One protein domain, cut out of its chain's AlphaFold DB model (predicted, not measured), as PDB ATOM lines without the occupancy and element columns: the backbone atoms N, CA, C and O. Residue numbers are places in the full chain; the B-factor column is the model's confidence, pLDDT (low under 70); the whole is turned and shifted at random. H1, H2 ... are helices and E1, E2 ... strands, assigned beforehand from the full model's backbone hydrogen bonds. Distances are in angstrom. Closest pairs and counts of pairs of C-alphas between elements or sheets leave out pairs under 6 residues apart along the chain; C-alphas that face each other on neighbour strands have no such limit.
ATOM      1  N   GLY A   3     274.009 166.042 233.328       96.56
ATOM      2  CA  GLY A   3     273.731 166.313 231.914       96.56
ATOM      3  C   GLY A   3     274.990 166.385 231.047       96.56
ATOM      4  O   GLY A   3     275.692 165.386 230.890       96.56
ATOM      5  N   SER A   4     275.228 167.551 230.441       97.38
ATOM      6  CA  SER A   4     276.366 167.842 229.560       97.38
ATOM      7  C   SER A   4     277.681 167.326 230.147       97.38
ATOM      8  O   SER A   4     277.882 167.393 231.353       97.38
ATOM      9  N   GLY A   5     278.550 166.758 229.309       96.12
ATOM     10  CA  GLY A   5     279.792 166.091 229.728       96.12
ATOM     11  C   GLY A   5     279.662 164.578 229.969       96.12
ATOM     12  O   GLY A   5     280.681 163.878 230.021       96.12
ATOM     13  N   LEU A   6     278.437 164.038 230.055       95.38
ATOM     14  CA  LEU A   6     278.186 162.597 229.929       95.38
ATOM     15  C   LEU A   6     278.580 162.088 228.532       95.38
ATOM     16  O   LEU A   6     278.367 162.761 227.528       95.38
ATOM     17  N   GLY A   7     279.136 160.875 228.471       91.19
ATOM     18  CA  GLY A   7     279.618 160.272 227.220       91.19
ATOM     19  C   GLY A   7     281.049 160.657 226.827       91.19
ATOM     20  O   GLY A   7     281.556 160.119 225.846       91.19
ATOM     21  N   ALA A   8     281.717 161.522 227.599       92.38
ATOM     22  CA  ALA A   8     283.163 161.708 227.489       92.38
ATOM     23  C   ALA A   8     283.904 160.389 227.779       92.38
ATOM     24  O   ALA A   8     283.530 159.628 228.678       92.38
ATOM     25  N   ASP A   9     284.964 160.136 227.015       90.25
ATOM     26  CA  ASP A   9     285.794 158.928 227.063       90.25
ATOM     27  C   ASP A   9     286.727 158.870 228.282       90.25
ATOM     28  O   ASP A   9     287.175 157.790 228.671       90.25
ATOM     29  N   GLN A  10     286.985 160.023 228.901       91.69
ATOM     30  CA  GLN A  10     287.836 160.171 230.074       91.69
ATOM     31  C   GLN A  10     287.257 161.170 231.100       91.69
ATOM     32  O   GLN A  10     286.404 161.998 230.770       91.69
ATOM     33  N   THR A  11     287.741 161.117 232.346       93.75
ATOM     34  CA  THR A  11     287.301 161.982 233.463       93.75
ATOM     35  C   THR A  11     288.405 162.845 234.082       93.75
ATOM     36  O   THR A  11     288.108 163.658 234.957       93.75
ATOM     37  N   TYR A  12     289.662 162.708 233.641       90.94
ATOM     38  CA  TYR A  12     290.798 163.499 234.138       90.94
ATOM     39  C   TYR A  12     290.842 164.929 233.573       90.94
ATOM     40  O   TYR A  12     291.615 165.760 234.050       90.94
ATOM     41  N   SER A  13     290.050 165.218 232.541       92.62
ATOM     42  CA  SER A  13     289.882 166.538 231.947       92.62
ATOM     43  C   SER A  13     288.413 166.831 231.641       92.62
ATOM     44  O   SER A  13     287.605 165.926 231.392       92.62
ATOM     45  N   GLY A  14     288.081 168.120 231.680       94.56
ATOM     46  CA  GLY A  14     286.709 168.608 231.611       94.56
ATOM     47  C   GLY A  14     285.873 168.244 232.838       94.56
ATOM     48  O   GLY A  14     286.317 167.578 233.775       94.56
ATOM     49  N   ASP A  15     284.623 168.655 232.787       97.31
ATOM     50  CA  ASP A  15     283.618 168.532 233.828       97.31
ATOM     51  C   ASP A  15     282.304 167.987 233.254       97.31
ATOM     52  O   ASP A  15     282.242 167.525 232.111       97.31
ATOM     53  N   TYR A  16     281.279 167.916 234.098       97.00
ATOM     54  CA  TYR A  16     279.925 167.591 233.675       97.00
ATOM     55  C   TYR A  16     278.888 168.260 234.567       97.00
ATOM     56  O   TYR A  16     279.109 168.460 235.763       97.00
ATOM     57  N   ASP A  17     277.756 168.590 233.965       98.19
ATOM     58  CA  ASP A  17     276.865 169.614 234.487       98.19
ATOM     59  C   ASP A  17     275.756 169.027 235.356       98.19
ATOM     60  O   ASP A  17     275.125 168.024 235.006       98.19
ATOM     61  N   ILE A  18     275.463 169.703 236.465       98.31
ATOM     62  CA  ILE A  18     274.252 169.485 237.256       98.31
ATOM     63  C   ILE A  18     273.115 170.277 236.606       98.31
ATOM     64  O   ILE A  18     273.151 171.500 236.582       98.31
ATOM     65  N   GLN A  19     272.076 169.614 236.103       97.50
ATOM     66  CA  GLN A  19     270.935 170.328 235.524       97.50
ATOM     67  C   GLN A  19     270.045 170.940 236.614       97.50
ATOM     68  O   GLN A  19     269.616 170.238 237.529       97.50
ATOM     69  N   MET A  20     269.712 172.225 236.459       96.62
ATOM     70  CA  MET A  20     268.966 173.025 237.447       96.62
ATOM     71  C   MET A  20     267.532 173.376 236.999       96.62
ATOM     72  O   MET A  20     266.930 174.309 237.523       96.62
ATOM     73  N   PHE A  21     266.988 172.674 235.997       95.75
ATOM     74  CA  PHE A  21     265.716 173.034 235.345       95.75
ATOM     75  C   PHE A  21     264.451 172.577 236.088       95.75
ATOM     76  O   PHE A  21     263.365 173.055 235.773       95.75
ATOM     77  N   ASP A  22     264.574 171.658 237.045       96.44
ATOM     78  CA  ASP A  22     263.458 171.202 237.876       96.44
ATOM     79  C   ASP A  22     263.608 171.774 239.289       96.44
ATOM     80  O   ASP A  22     264.447 171.328 240.073       96.44
ATOM     81  N   GLU A  23     262.789 172.775 239.617       96.12
ATOM     82  CA  GLU A  23     262.827 173.448 240.918       96.12
ATOM     83  C   GLU A  23     262.583 172.501 242.098       96.12
ATOM     84  O   GLU A  23     263.113 172.733 243.187       96.12
ATOM     85  N   SER A  24     261.772 171.455 241.912       97.88
ATOM     86  CA  SER A  24     261.468 170.509 242.988       97.88
ATOM     87  C   SER A  24     262.696 169.674 243.341       97.88
ATOM     88  O   SER A  24     263.033 169.540 244.515       97.88
ATOM     89  N   VAL A  25     263.430 169.236 242.318       96.44
ATOM     90  CA  VAL A  25     264.692 168.503 242.439       96.44
ATOM     91  C   VAL A  25     265.801 169.398 242.996       96.44
ATOM     92  O   VAL A  25     266.554 168.976 243.870       96.44
ATOM     93  N   VAL A  26     265.893 170.651 242.538       96.94
ATOM     94  CA  VAL A  26     266.865 171.625 243.066       96.94
ATOM     95  C   VAL A  26     266.693 171.803 244.575       96.94
ATOM     96  O   VAL A  26     267.685 171.756 245.302       96.94
ATOM     97  N   LYS A  27     265.450 171.941 245.050       97.06
ATOM     98  CA  LYS A  27     265.133 172.064 246.482       97.06
ATOM     99  C   LYS A  27     265.378 170.768 247.249       97.06
ATOM    100  O   LYS A  27     265.937 170.814 248.339       97.06
ATOM    101  N   GLU A  28     264.997 169.617 246.691       95.62
ATOM    102  CA  GLU A  28     265.216 168.298 247.311       95.62
ATOM    103  C   GLU A  28     266.696 168.069 247.652       95.62
ATOM    104  O   GLU A  28     267.015 167.581 248.737       95.62
ATOM    105  N   TYR A  29     267.595 168.470 246.751       95.19
ATOM    106  CA  TYR A  29     269.040 168.317 246.926       95.19
ATOM    107  C   TYR A  29     269.739 169.561 247.502       95.19
ATOM    108  O   TYR A  29     270.961 169.540 247.644       95.19
ATOM    109  N   GLY A  30     269.003 170.627 247.838       94.69
ATOM    110  CA  GLY A  30     269.562 171.862 248.398       94.69
ATOM    111  C   GLY A  30     270.549 172.577 247.469       94.69
ATOM    112  O   GLY A  30     271.508 173.178 247.933       94.69
ATOM    113  N   LEU A  31     270.352 172.494 246.153       95.88
ATOM    114  CA  LEU A  31     271.296 173.021 245.154       95.88
ATOM    115  C   LEU A  31     271.150 174.536 244.920       95.88
ATOM    116  O   LEU A  31     271.889 175.122 244.132       95.88
ATOM    117  N   GLU A  32     270.183 175.172 245.577       95.00
ATOM    118  CA  GLU A  32     269.886 176.602 245.454       95.00
ATOM    119  C   GLU A  32     270.988 177.515 246.008       95.00
ATOM    120  O   GLU A  32     271.106 178.657 245.565       95.00
ATOM    121  N   ASP A  33     271.815 177.014 246.931       93.19
ATOM    122  CA  ASP A  33     272.935 177.756 247.517       93.19
ATOM    123  C   ASP A  33     274.317 177.277 247.048       93.19
ATOM    124  O   ASP A  33     275.328 177.722 247.596       93.19
ATOM    125  N   LEU A  34     274.360 176.428 246.011       96.69
ATOM    126  CA  LEU A  34     275.580 175.827 245.481       96.69
ATOM    127  C   LEU A  34     276.589 176.894 245.026       96.69
ATOM    128  O   LEU A  34     276.277 177.778 244.220       96.69
ATOM    129  N   ARG A  35     277.828 176.794 245.512       96.94
ATOM    130  CA  ARG A  35     278.904 177.768 245.283       96.94
ATOM    131  C   ARG A  35     280.044 177.161 244.478       96.94
ATOM    132  O   ARG A  35     280.312 175.962 244.522       96.94
ATOM    133  N   LEU A  36     280.784 178.025 243.782       97.88
ATOM    134  CA  LEU A  36     282.062 177.636 243.185       97.88
ATOM    135  C   LEU A  36     282.996 177.097 244.275       97.88
ATOM    136  O   LEU A  36     283.146 177.701 245.340       97.88
ATOM    137  N   GLY A  37     283.632 175.964 243.995       98.19
ATOM    138  CA  GLY A  37     284.515 175.292 244.939       98.19
ATOM    139  C   GLY A  37     283.816 174.362 245.931       98.19
ATOM    140  O   GLY A  37     284.519 173.721 246.713       98.19
ATOM    141  N   ASP A  38     282.484 174.254 245.921       98.50
ATOM    142  CA  ASP A  38     281.787 173.295 246.780       98.50
ATOM    143  C   ASP A  38     282.132 171.858 246.384       98.50
ATOM    144  O   ASP A  38     282.226 171.519 245.201       98.50
ATOM    145  N   LEU A  39     282.317 171.012 247.397       98.50
ATOM    146  CA  LEU A  39     282.445 169.573 247.233       98.50
ATOM    147  C   LEU A  39     281.053 168.948 247.184       98.50
ATOM    148  O   LEU A  39     280.270 169.077 248.122       98.50
ATOM    149  N   VAL A  40     280.781 168.204 246.118       98.31
ATOM    150  CA  VAL A  40     279.500 167.523 245.906       98.31
ATOM    151  C   VAL A  40     279.691 166.019 245.795       98.31
ATOM    152  O   VAL A  40     280.715 165.538 245.308       98.31
ATOM    153  N   ALA A  41     278.678 165.270 246.229       98.25
ATOM    154  CA  ALA A  41     278.593 163.833 246.024       98.25
ATOM    155  C   ALA A  41     277.497 163.519 245.007       98.25
ATOM    156  O   ALA A  41     276.342 163.903 245.178       98.25
ATOM    157  N   ILE A  42     277.861 162.786 243.962       98.12
ATOM    158  CA  ILE A  42     276.977 162.372 242.882       98.12
ATOM    159  C   ILE A  42     276.711 160.884 243.069       98.12
ATOM    160  O   ILE A  42     277.614 160.051 242.958       98.12
ATOM    161  N   GLN A  43     275.466 160.574 243.416       97.56
ATOM    162  CA  GLN A  43     275.006 159.214 243.663       97.56
ATOM    163  C   GLN A  43     274.763 158.471 242.352       97.56
ATOM    164  O   GLN A  43     274.447 159.077 241.327       97.56
ATOM    165  N   ASP A  44     274.910 157.150 242.411       97.94
ATOM    166  CA  ASP A  44     274.770 156.235 241.283       97.94
ATOM    167  C   ASP A  44     275.604 156.647 240.054       97.94
ATOM    168  O   ASP A  44     275.195 156.459 238.906       97.94
ATOM    169  N   ALA A  45     276.784 157.222 240.291       97.56
ATOM    170  CA  ALA A  45     277.704 157.661 239.252       97.56
ATOM    171  C   ALA A  45     279.084 157.035 239.456       97.56
ATOM    172  O   ALA A  45     279.662 157.109 240.541       97.56
ATOM    173  N   ASP A  46     279.612 156.440 238.390       97.44
ATOM    174  CA  ASP A  46     280.998 155.998 238.305       97.44
ATOM    175  C   ASP A  46     281.740 156.880 237.303       97.44
ATOM    176  O   ASP A  46     281.260 157.128 236.195       97.44
ATOM    177  N   SER A  47     282.919 157.336 237.712       97.19
ATOM    178  CA  SER A  47     283.789 158.204 236.913       97.19
ATOM    179  C   SER A  47     285.190 157.605 236.762       97.19
ATOM    180  O   SER A  47     286.164 158.342 236.608       97.19
ATOM    181  N   SER A  48     285.314 156.274 236.859       96.56
ATOM    182  CA  SER A  48     286.611 155.577 236.856       96.56
ATOM    183  C   SER A  48     287.369 155.717 235.531       96.56
ATOM    184  O   SER A  48     288.596 155.739 235.529       96.56
ATOM    185  N   TYR A  49     286.640 155.812 234.415       95.19
ATOM    186  CA  TYR A  49     287.199 156.019 233.076       95.19
ATOM    187  C   TYR A  49     286.415 157.121 232.370       95.19
ATOM    188  O   TYR A  49     286.870 158.254 232.330       95.19
ATOM    189  N   GLY A  50     285.200 156.811 231.919       94.88
ATOM    190  CA  GLY A  50     284.201 157.790 231.500       94.88
ATOM    191  C   GLY A  50     283.137 157.988 232.577       94.88
ATOM    192  O   GLY A  50     283.100 157.265 233.575       94.88
ATOM    193  N   ARG A  51     282.254 158.961 232.357       95.19
ATOM    194  CA  ARG A  51     281.150 159.282 233.272       95.19
ATOM    195  C   ARG A  51     279.931 158.444 232.918       95.19
ATOM    196  O   ARG A  51     279.362 158.611 231.838       95.19
ATOM    197  N   VAL A  52     279.530 157.554 233.820       95.25
ATOM    198  CA  VAL A  52     278.404 156.642 233.594       95.25
ATOM    199  C   VAL A  52     277.488 156.565 234.806       95.25
ATOM    200  O   VAL A  52     277.930 156.661 235.951       95.25
ATOM    201  N   TYR A  53     276.203 156.330 234.544       97.25
ATOM    202  CA  TYR A  53     275.286 155.883 235.581       97.25
ATOM    203  C   TYR A  53     275.639 154.449 235.979       97.25
ATOM    204  O   TYR A  53     275.675 153.546 235.138       97.25
ATOM    205  N   LEU A  54     275.880 154.236 237.265       97.75
ATOM    206  CA  LEU A  54     276.055 152.919 237.846       97.75
ATOM    207  C   LEU A  54     275.463 152.907 239.248       97.75
ATOM    208  O   LEU A  54     276.009 153.507 240.170       97.75
ATOM    209  N   LYS A  55     274.368 152.169 239.413       98.50
ATOM    210  CA  LYS A  55     273.678 152.056 240.696       98.50
ATOM    211  C   LYS A  55     274.615 151.581 241.811       98.50
ATOM    212  O   LYS A  55     275.302 150.572 241.661       98.50
ATOM    213  N   GLY A  56     274.604 152.293 242.934       98.12
ATOM    214  CA  GLY A  56     275.451 152.051 244.101       98.12
ATOM    215  C   GLY A  56     276.857 152.643 243.998       98.12
ATOM    216  O   GLY A  56     277.581 152.625 244.990       98.12
ATOM    217  N   ALA A  57     277.260 153.175 242.841       98.56
ATOM    218  CA  ALA A  57     278.495 153.936 242.732       98.56
ATOM    219  C   ALA A  57     278.323 155.348 243.302       98.56
ATOM    220  O   ALA A  57     277.214 155.863 243.443       98.56
ATOM    221  N   VAL A  58     279.440 155.977 243.637       98.69
ATOM    222  CA  VAL A  58     279.458 157.350 244.134       98.69
ATOM    223  C   VAL A  58     280.693 158.068 243.617       98.69
ATOM    224  O   VAL A  58     281.809 157.551 243.706       98.69
ATOM    225  N   THR A  59     280.495 159.284 243.122       98.44
ATOM    226  CA  THR A  59     281.563 160.181 242.683       98.44
ATOM    227  C   THR A  59     281.561 161.435 243.546       98.44
ATOM    228  O   THR A  59     280.508 162.004 243.809       98.44
ATOM    229  N   ILE A  60     282.738 161.875 243.985       98.50
ATOM    230  CA  ILE A  60     282.950 163.174 244.624       98.50
ATOM    231  C   ILE A  60     283.574 164.113 243.599       98.50
ATOM    232  O   ILE A  60     284.528 163.732 242.913       98.50
ATOM    233  N   GLY A  61     283.068 165.338 243.517       98.25
ATOM    234  CA  GLY A  61     283.606 166.366 242.634       98.25
ATOM    235  C   GLY A  61     283.582 167.760 243.244       98.25
ATOM    236  O   GLY A  61     283.073 167.951 244.347       98.25
ATOM    237  N   ILE A  62     284.157 168.715 242.515       98.38
ATOM    238  CA  ILE A  62     284.168 170.144 242.850       98.38
ATOM    239  C   ILE A  62     283.351 170.904 241.813       98.38
ATOM    240  O   ILE A  62     283.527 170.671 240.618       98.38
ATOM    241  N   VAL A  63     282.536 171.858 242.256       98.62
ATOM    242  CA  VAL A  63     281.849 172.810 241.371       98.62
ATOM    243  C   VAL A  63     282.846 173.813 240.780       98.62
ATOM    244  O   VAL A  63     283.504 174.543 241.523       98.62
ATOM    245  N   VAL A  64     282.957 173.877 239.451       98.44
ATOM    246  CA  VAL A  64     283.995 174.657 238.743       98.44
ATOM    247  C   VAL A  64     283.470 175.816 237.898       98.44
ATOM    248  O   VAL A  64     284.234 176.741 237.623       98.44
ATOM    249  N   HIS A  65     282.186 175.832 237.534       98.25
ATOM    250  CA  HIS A  65     281.565 176.987 236.878       98.25
ATOM    251  C   HIS A  65     280.104 177.190 237.285       98.25
ATOM    252  O   HIS A  65     279.476 176.323 237.892       98.25
ATOM    253  N   SER A  66     279.574 178.378 236.978       96.38
ATOM    254  CA  SER A  66     278.216 178.793 237.339       96.38
ATOM    255  C   SER A  66     277.137 178.085 236.517       96.38
ATOM    256  O   SER A  66     277.427 177.418 235.525       96.38
ATOM    257  N   ASN A  67     275.881 178.299 236.913       95.75
ATOM    258  CA  ASN A  67     274.703 177.801 236.210       95.75
ATOM    259  C   ASN A  67     274.640 178.266 234.738       95.75
ATOM    260  O   ASN A  67     275.189 179.310 234.375       95.75
ATOM    261  N   CYS A  68     273.922 177.506 233.913       94.62
ATOM    262  CA  CYS A  68     273.725 177.740 232.489       94.62
ATOM    263  C   CYS A  68     272.245 177.549 232.130       94.62
ATOM    264  O   CYS A  68     271.583 176.653 232.642       94.62
ATOM    265  N   VAL A  69     271.721 178.391 231.237       93.31
ATOM    266  CA  VAL A  69     270.311 178.340 230.799       93.31
ATOM    267  C   VAL A  69     270.075 177.392 229.619       93.31
ATOM    268  O   VAL A  69     268.936 177.187 229.210       93.31
ATOM    269  N   ILE A  70     271.141 176.837 229.038       96.81
ATOM    270  CA  ILE A  70     271.064 175.932 227.888       96.81
ATOM    271  C   ILE A  70     270.625 174.548 228.371       96.81
ATOM    272  O   ILE A  70     271.215 173.999 229.299       96.81
ATOM    273  N   SER A  71     269.615 173.964 227.723       95.06
ATOM    274  CA  SER A  71     269.106 172.628 228.051       95.06
ATOM    275  C   SER A  71     270.231 171.597 228.152       95.06
ATOM    276  O   SER A  71     271.057 171.481 227.248       95.06
ATOM    277  N   GLY A  72     270.245 170.829 229.239       94.31
ATOM    278  CA  GLY A  72     271.295 169.844 229.502       94.31
ATOM    279  C   GLY A  72     272.524 170.389 230.233       94.31
ATOM    280  O   GLY A  72     273.316 169.576 230.700       94.31
ATOM    281  N   TYR A  73     272.675 171.709 230.373       97.69
ATOM    282  CA  TYR A  73     273.789 172.352 231.078       97.69
ATOM    283  C   TYR A  73     273.374 172.882 232.463       97.69
ATOM    284  O   TYR A  73     272.198 172.857 232.832       97.69
ATOM    285  N   GLY A  74     274.353 173.353 233.233       97.75
ATOM    286  CA  GLY A  74     274.184 173.929 234.565       97.75
ATOM    287  C   GLY A  74     275.535 174.165 235.249       97.75
ATOM    288  O   GLY A  74     276.512 174.398 234.547       97.75
ATOM    289  N   PRO A  75     275.637 174.155 236.589       98.38
ATOM    290  CA  PRO A  75     276.930 174.212 237.265       98.38
ATOM    291  C   PRO A  75     277.777 172.976 236.944       98.38
ATOM    292  O   PRO A  75     277.325 171.842 237.131       98.38
ATOM    293  N   GLY A  76     278.999 173.198 236.470       98.38
ATOM    294  CA  GLY A  76     279.926 172.136 236.088       98.38
ATOM    295  C   GLY A  76     280.642 171.521 237.282       98.38
ATOM    296  O   GLY A  76     281.019 172.230 238.219       98.38
ATOM    297  N   VAL A  77     280.841 170.201 237.254       98.50
ATOM    298  CA  VAL A  77     281.523 169.439 238.308       98.50
ATOM    299  C   VAL A  77     282.735 168.686 237.764       98.50
ATOM    300  O   VAL A  77     282.609 167.753 236.967       98.50
ATOM    301  N   THR A  78     283.921 169.011 238.271       98.12
ATOM    302  CA  THR A  78     285.138 168.231 238.005       98.12
ATOM    303  C   THR A  78     285.234 167.071 238.988       98.12
ATOM    304  O   THR A  78     285.121 167.257 240.198       98.12
ATOM    305  N   THR A  79     285.453 165.857 238.478       97.56
ATOM    306  CA  THR A  79     285.601 164.650 239.305       97.56
ATOM    307  C   THR A  79     286.913 164.680 240.091       97.56
ATOM    308  O   THR A  79     287.965 164.972 239.532       97.56
ATOM    309  N   LEU A  80     286.856 164.316 241.374       97.25
ATOM    310  CA  LEU A  80     288.031 164.116 242.227       97.25
ATOM    311  C   LEU A  80     288.251 162.648 242.581       97.25
ATOM    312  O   LEU A  80     289.356 162.126 242.471       97.25
ATOM    313  N   LEU A  81     287.197 162.001 243.073       97.31
ATOM    314  CA  LEU A  81     287.236 160.645 243.604       97.31
ATOM    315  C   LEU A  81     286.004 159.905 243.114       97.31
ATOM    316  O   LEU A  81     284.932 160.488 242.984       97.31
ATOM    317  N   THR A  82     286.125 158.605 242.906       98.12
ATOM    318  CA  THR A  82     284.973 157.770 242.585       98.12
ATOM    319  C   THR A  82     285.122 156.408 243.233       98.12
ATOM    320  O   THR A  82     286.227 155.902 243.443       98.12
ATOM    321  N   SER A  83     283.996 155.813 243.595       98.44
ATOM    322  CA  SER A  83     283.927 154.448 244.070       98.44
ATOM    323  C   SER A  83     282.824 153.722 243.336       98.44
ATOM    324  O   SER A  83     281.649 153.809 243.687       98.44
ATOM    325  N   ARG A  84     283.241 152.905 242.373       97.94
ATOM    326  CA  ARG A  84     282.366 152.013 241.613       97.94
ATOM    327  C   ARG A  84     281.578 151.020 242.486       97.94
ATOM    328  O   ARG A  84     280.566 150.491 242.052       97.94
ATOM    329  N   SER A  85     282.056 150.750 243.705       97.62
ATOM    330  CA  SER A  85     281.440 149.820 244.669       97.62
ATOM    331  C   SER A  85     280.800 150.515 245.878       97.62
ATOM    332  O   SER A  85     280.495 149.844 246.860       97.62
ATOM    333  N   GLY A  86     280.630 151.842 245.841       97.00
ATOM    334  CA  GLY A  86     279.915 152.567 246.898       97.00
ATOM    335  C   GLY A  86     280.667 152.682 248.224       97.00
ATOM    336  O   GLY A  86     280.050 152.846 249.270       97.00
ATOM    337  N   LYS A  87     282.002 152.567 248.223       98.06
ATOM    338  CA  LYS A  87     282.807 152.578 249.461       98.06
ATOM    339  C   LYS A  87     283.015 153.970 250.057       98.06
ATOM    340  O   LYS A  87     283.448 154.074 251.201       98.06
ATOM    341  N   ILE A  88     282.763 155.029 249.291       98.25
ATOM    342  CA  ILE A  88     282.814 156.398 249.812       98.25
ATOM    343  C   ILE A  88     281.474 156.669 250.491       98.25
ATOM    344  O   ILE A  88     280.426 156.481 249.882       98.25
ATOM    345  N   VAL A  89     281.512 157.122 251.742       97.38
ATOM    346  CA  VAL A  89     280.321 157.524 252.498       97.38
ATOM    347  C   VAL A  89     280.334 159.049 252.618       97.38
ATOM    348  O   VAL A  89     281.081 159.574 253.450       97.38
ATOM    349  N   PRO A  90     279.564 159.780 251.789       96.50
ATOM    350  CA  PRO A  90     279.511 161.233 251.860       96.50
ATOM    351  C   PRO A  90     278.931 161.704 253.194       96.50
ATOM    352  O   PRO A  90     278.017 161.085 253.743       96.50
ATOM    353  N   ARG A  91     279.432 162.831 253.701       96.50
ATOM    354  CA  ARG A  91     278.824 163.552 254.823       96.50
ATOM    355  C   ARG A  91     278.620 165.003 254.433       96.50
ATOM    356  O   ARG A  91     279.552 165.643 253.957       96.50
ATOM    357  N   ILE A  92     277.409 165.500 254.656       94.75
ATOM    358  CA  ILE A  92     277.066 166.900 254.412       94.75
ATOM    359  C   ILE A  92     277.753 167.759 255.476       94.75
ATOM    360  O   ILE A  92     277.724 167.431 256.664       94.75
ATOM    361  N   SER A  93     278.383 168.845 255.041       95.75
ATOM    362  CA  SER A  93     279.035 169.821 255.908       95.75
ATOM    363  C   SER A  93     278.931 171.207 255.283       95.75
ATOM    364  O   SER A  93     279.198 171.357 254.096       95.75
ATOM    365  N   ALA A  94     278.612 172.221 256.091       93.62
ATOM    366  CA  ALA A  94     278.619 173.623 255.659       93.62
ATOM    367  C   ALA A  94     280.031 174.125 255.293       93.62
ATOM    368  O   ALA A  94     280.181 175.131 254.606       93.62
ATOM    369  N   ASP A  95     281.062 173.402 255.732       95.31
ATOM    370  CA  ASP A  95     282.463 173.741 255.494       95.31
ATOM    371  C   ASP A  95     283.045 173.033 254.258       95.31
ATOM    372  O   ASP A  95     284.248 173.121 254.002       95.31
ATOM    373  N   ALA A  96     282.217 172.314 253.492       97.50
ATOM    374  CA  ALA A  96     282.620 171.519 252.334       97.50
ATOM    375  C   ALA A  96     282.884 172.376 251.079       97.50
ATOM    376  O   ALA A  96     282.322 172.129 250.018       97.50
ATOM    377  N   ASN A  97     283.774 173.360 251.194       98.19
ATOM    378  CA  ASN A  97     284.228 174.195 250.087       98.19
ATOM    379  C   ASN A  97     285.760 174.261 250.070       98.19
ATOM    380  O   ASN A  97     286.396 174.447 251.113       98.19
ATOM    381  N   ILE A  98     286.371 174.132 248.890       97.75
ATOM    382  CA  ILE A  98     287.834 174.113 248.757       97.75
ATOM    383  C   ILE A  98     288.492 175.393 249.271       97.75
ATOM    384  O   ILE A  98     289.593 175.316 249.809       97.75
ATOM    385  N   ALA A  99     287.838 176.555 249.162       97.75
ATOM    386  CA  ALA A  99     288.384 177.806 249.673       97.75
ATOM    387  C   ALA A  99     288.555 177.739 251.191       97.75
ATOM    388  O   ALA A  99     289.585 178.151 251.720       97.75
ATOM    389  N   ARG A 100     287.599 177.125 251.894       97.06
ATOM    390  CA  ARG A 100     287.690 176.921 253.340       97.06
ATOM    391  C   ARG A 100     288.703 175.841 253.710       97.06
ATOM    392  O   ARG A 100     289.505 176.054 254.611       97.06
ATOM    393  N   ILE A 101     288.706 174.715 252.998       96.75
ATOM    394  CA  ILE A 101     289.633 173.598 253.254       96.75
ATOM    395  C   ILE A 101     291.094 174.022 253.042       96.75
ATOM    396  O   ILE A 101     291.973 173.633 253.809       96.75
ATOM    397  N   LEU A 102     291.355 174.827 252.009       97.12
ATOM    398  CA  LEU A 102     292.696 175.271 251.624       97.12
ATOM    399  C   LEU A 102     293.076 176.645 252.206       97.12
ATOM    400  O   LEU A 102     294.176 177.122 251.936       97.12
ATOM    401  N   ASN A 103     292.210 177.271 253.010       96.44
ATOM    402  CA  ASN A 103     292.397 178.619 253.564       96.44
ATOM    403  C   ASN A 103     292.691 179.695 252.496       96.44
ATOM    404  O   ASN A 103     293.604 180.512 252.645       96.44
TER     405      ASN A 103
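Overview. This is residues 3 to 103 of the 105 residues of the protein "DUF4438 domain-containing protein" of Candidatus Bathyarchaeota archaeon (UniProt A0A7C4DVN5). With little regular structure, this domain is a small antiparallel sheet, E1 - E2 - E3, strongly twisted, among long loops, with the short helices H1 and H2 far out. The 101 printed residues hold H1, E1, E2, E3, H2 in order, a mixed class with 38 residues in named elements; the whole is compact, radius of gyration of the C-alphas 13.0 A, spans 33 by 29 by 25 A.

Arrangement. Look at residues 16 to 17, paired antiparallel with residues 76 to 77 of E3, residues 76 to 83. H1, residues 23 to 28, and H2, residues 98 to 101, are apart; neither is on the sheet. E1, residues 39 to 46, and E2, residues 52 to 63, form a hairpin at 159 degrees, N 42 and O 59 being 2.8 A apart. E2 bends by 131 degrees at residue 55. E2 and E3 form a hairpin at 128 degrees, with N 60 and O 81 at 2.8 A; E1 E2 E3 is a meander, each strand the antiparallel neighbour of the one before. In H1 every O i to N i+4 pair is within hydrogen-bond range; H2 is too short for one.

Along the chain. Find C-alpha 23 at (262.827, 173.448, 240.918), where H1 begins. E1 measures 16.3 A, E2 18.3 A, E3 19.8 A; H2 ends at C-alpha 101, (289.633, 173.598, 253.254).

Size, cuts and confidence. The links E2 to E3 and E3 to H2 are long. The printed part has no cut; no printed residue is under pLDDT 70.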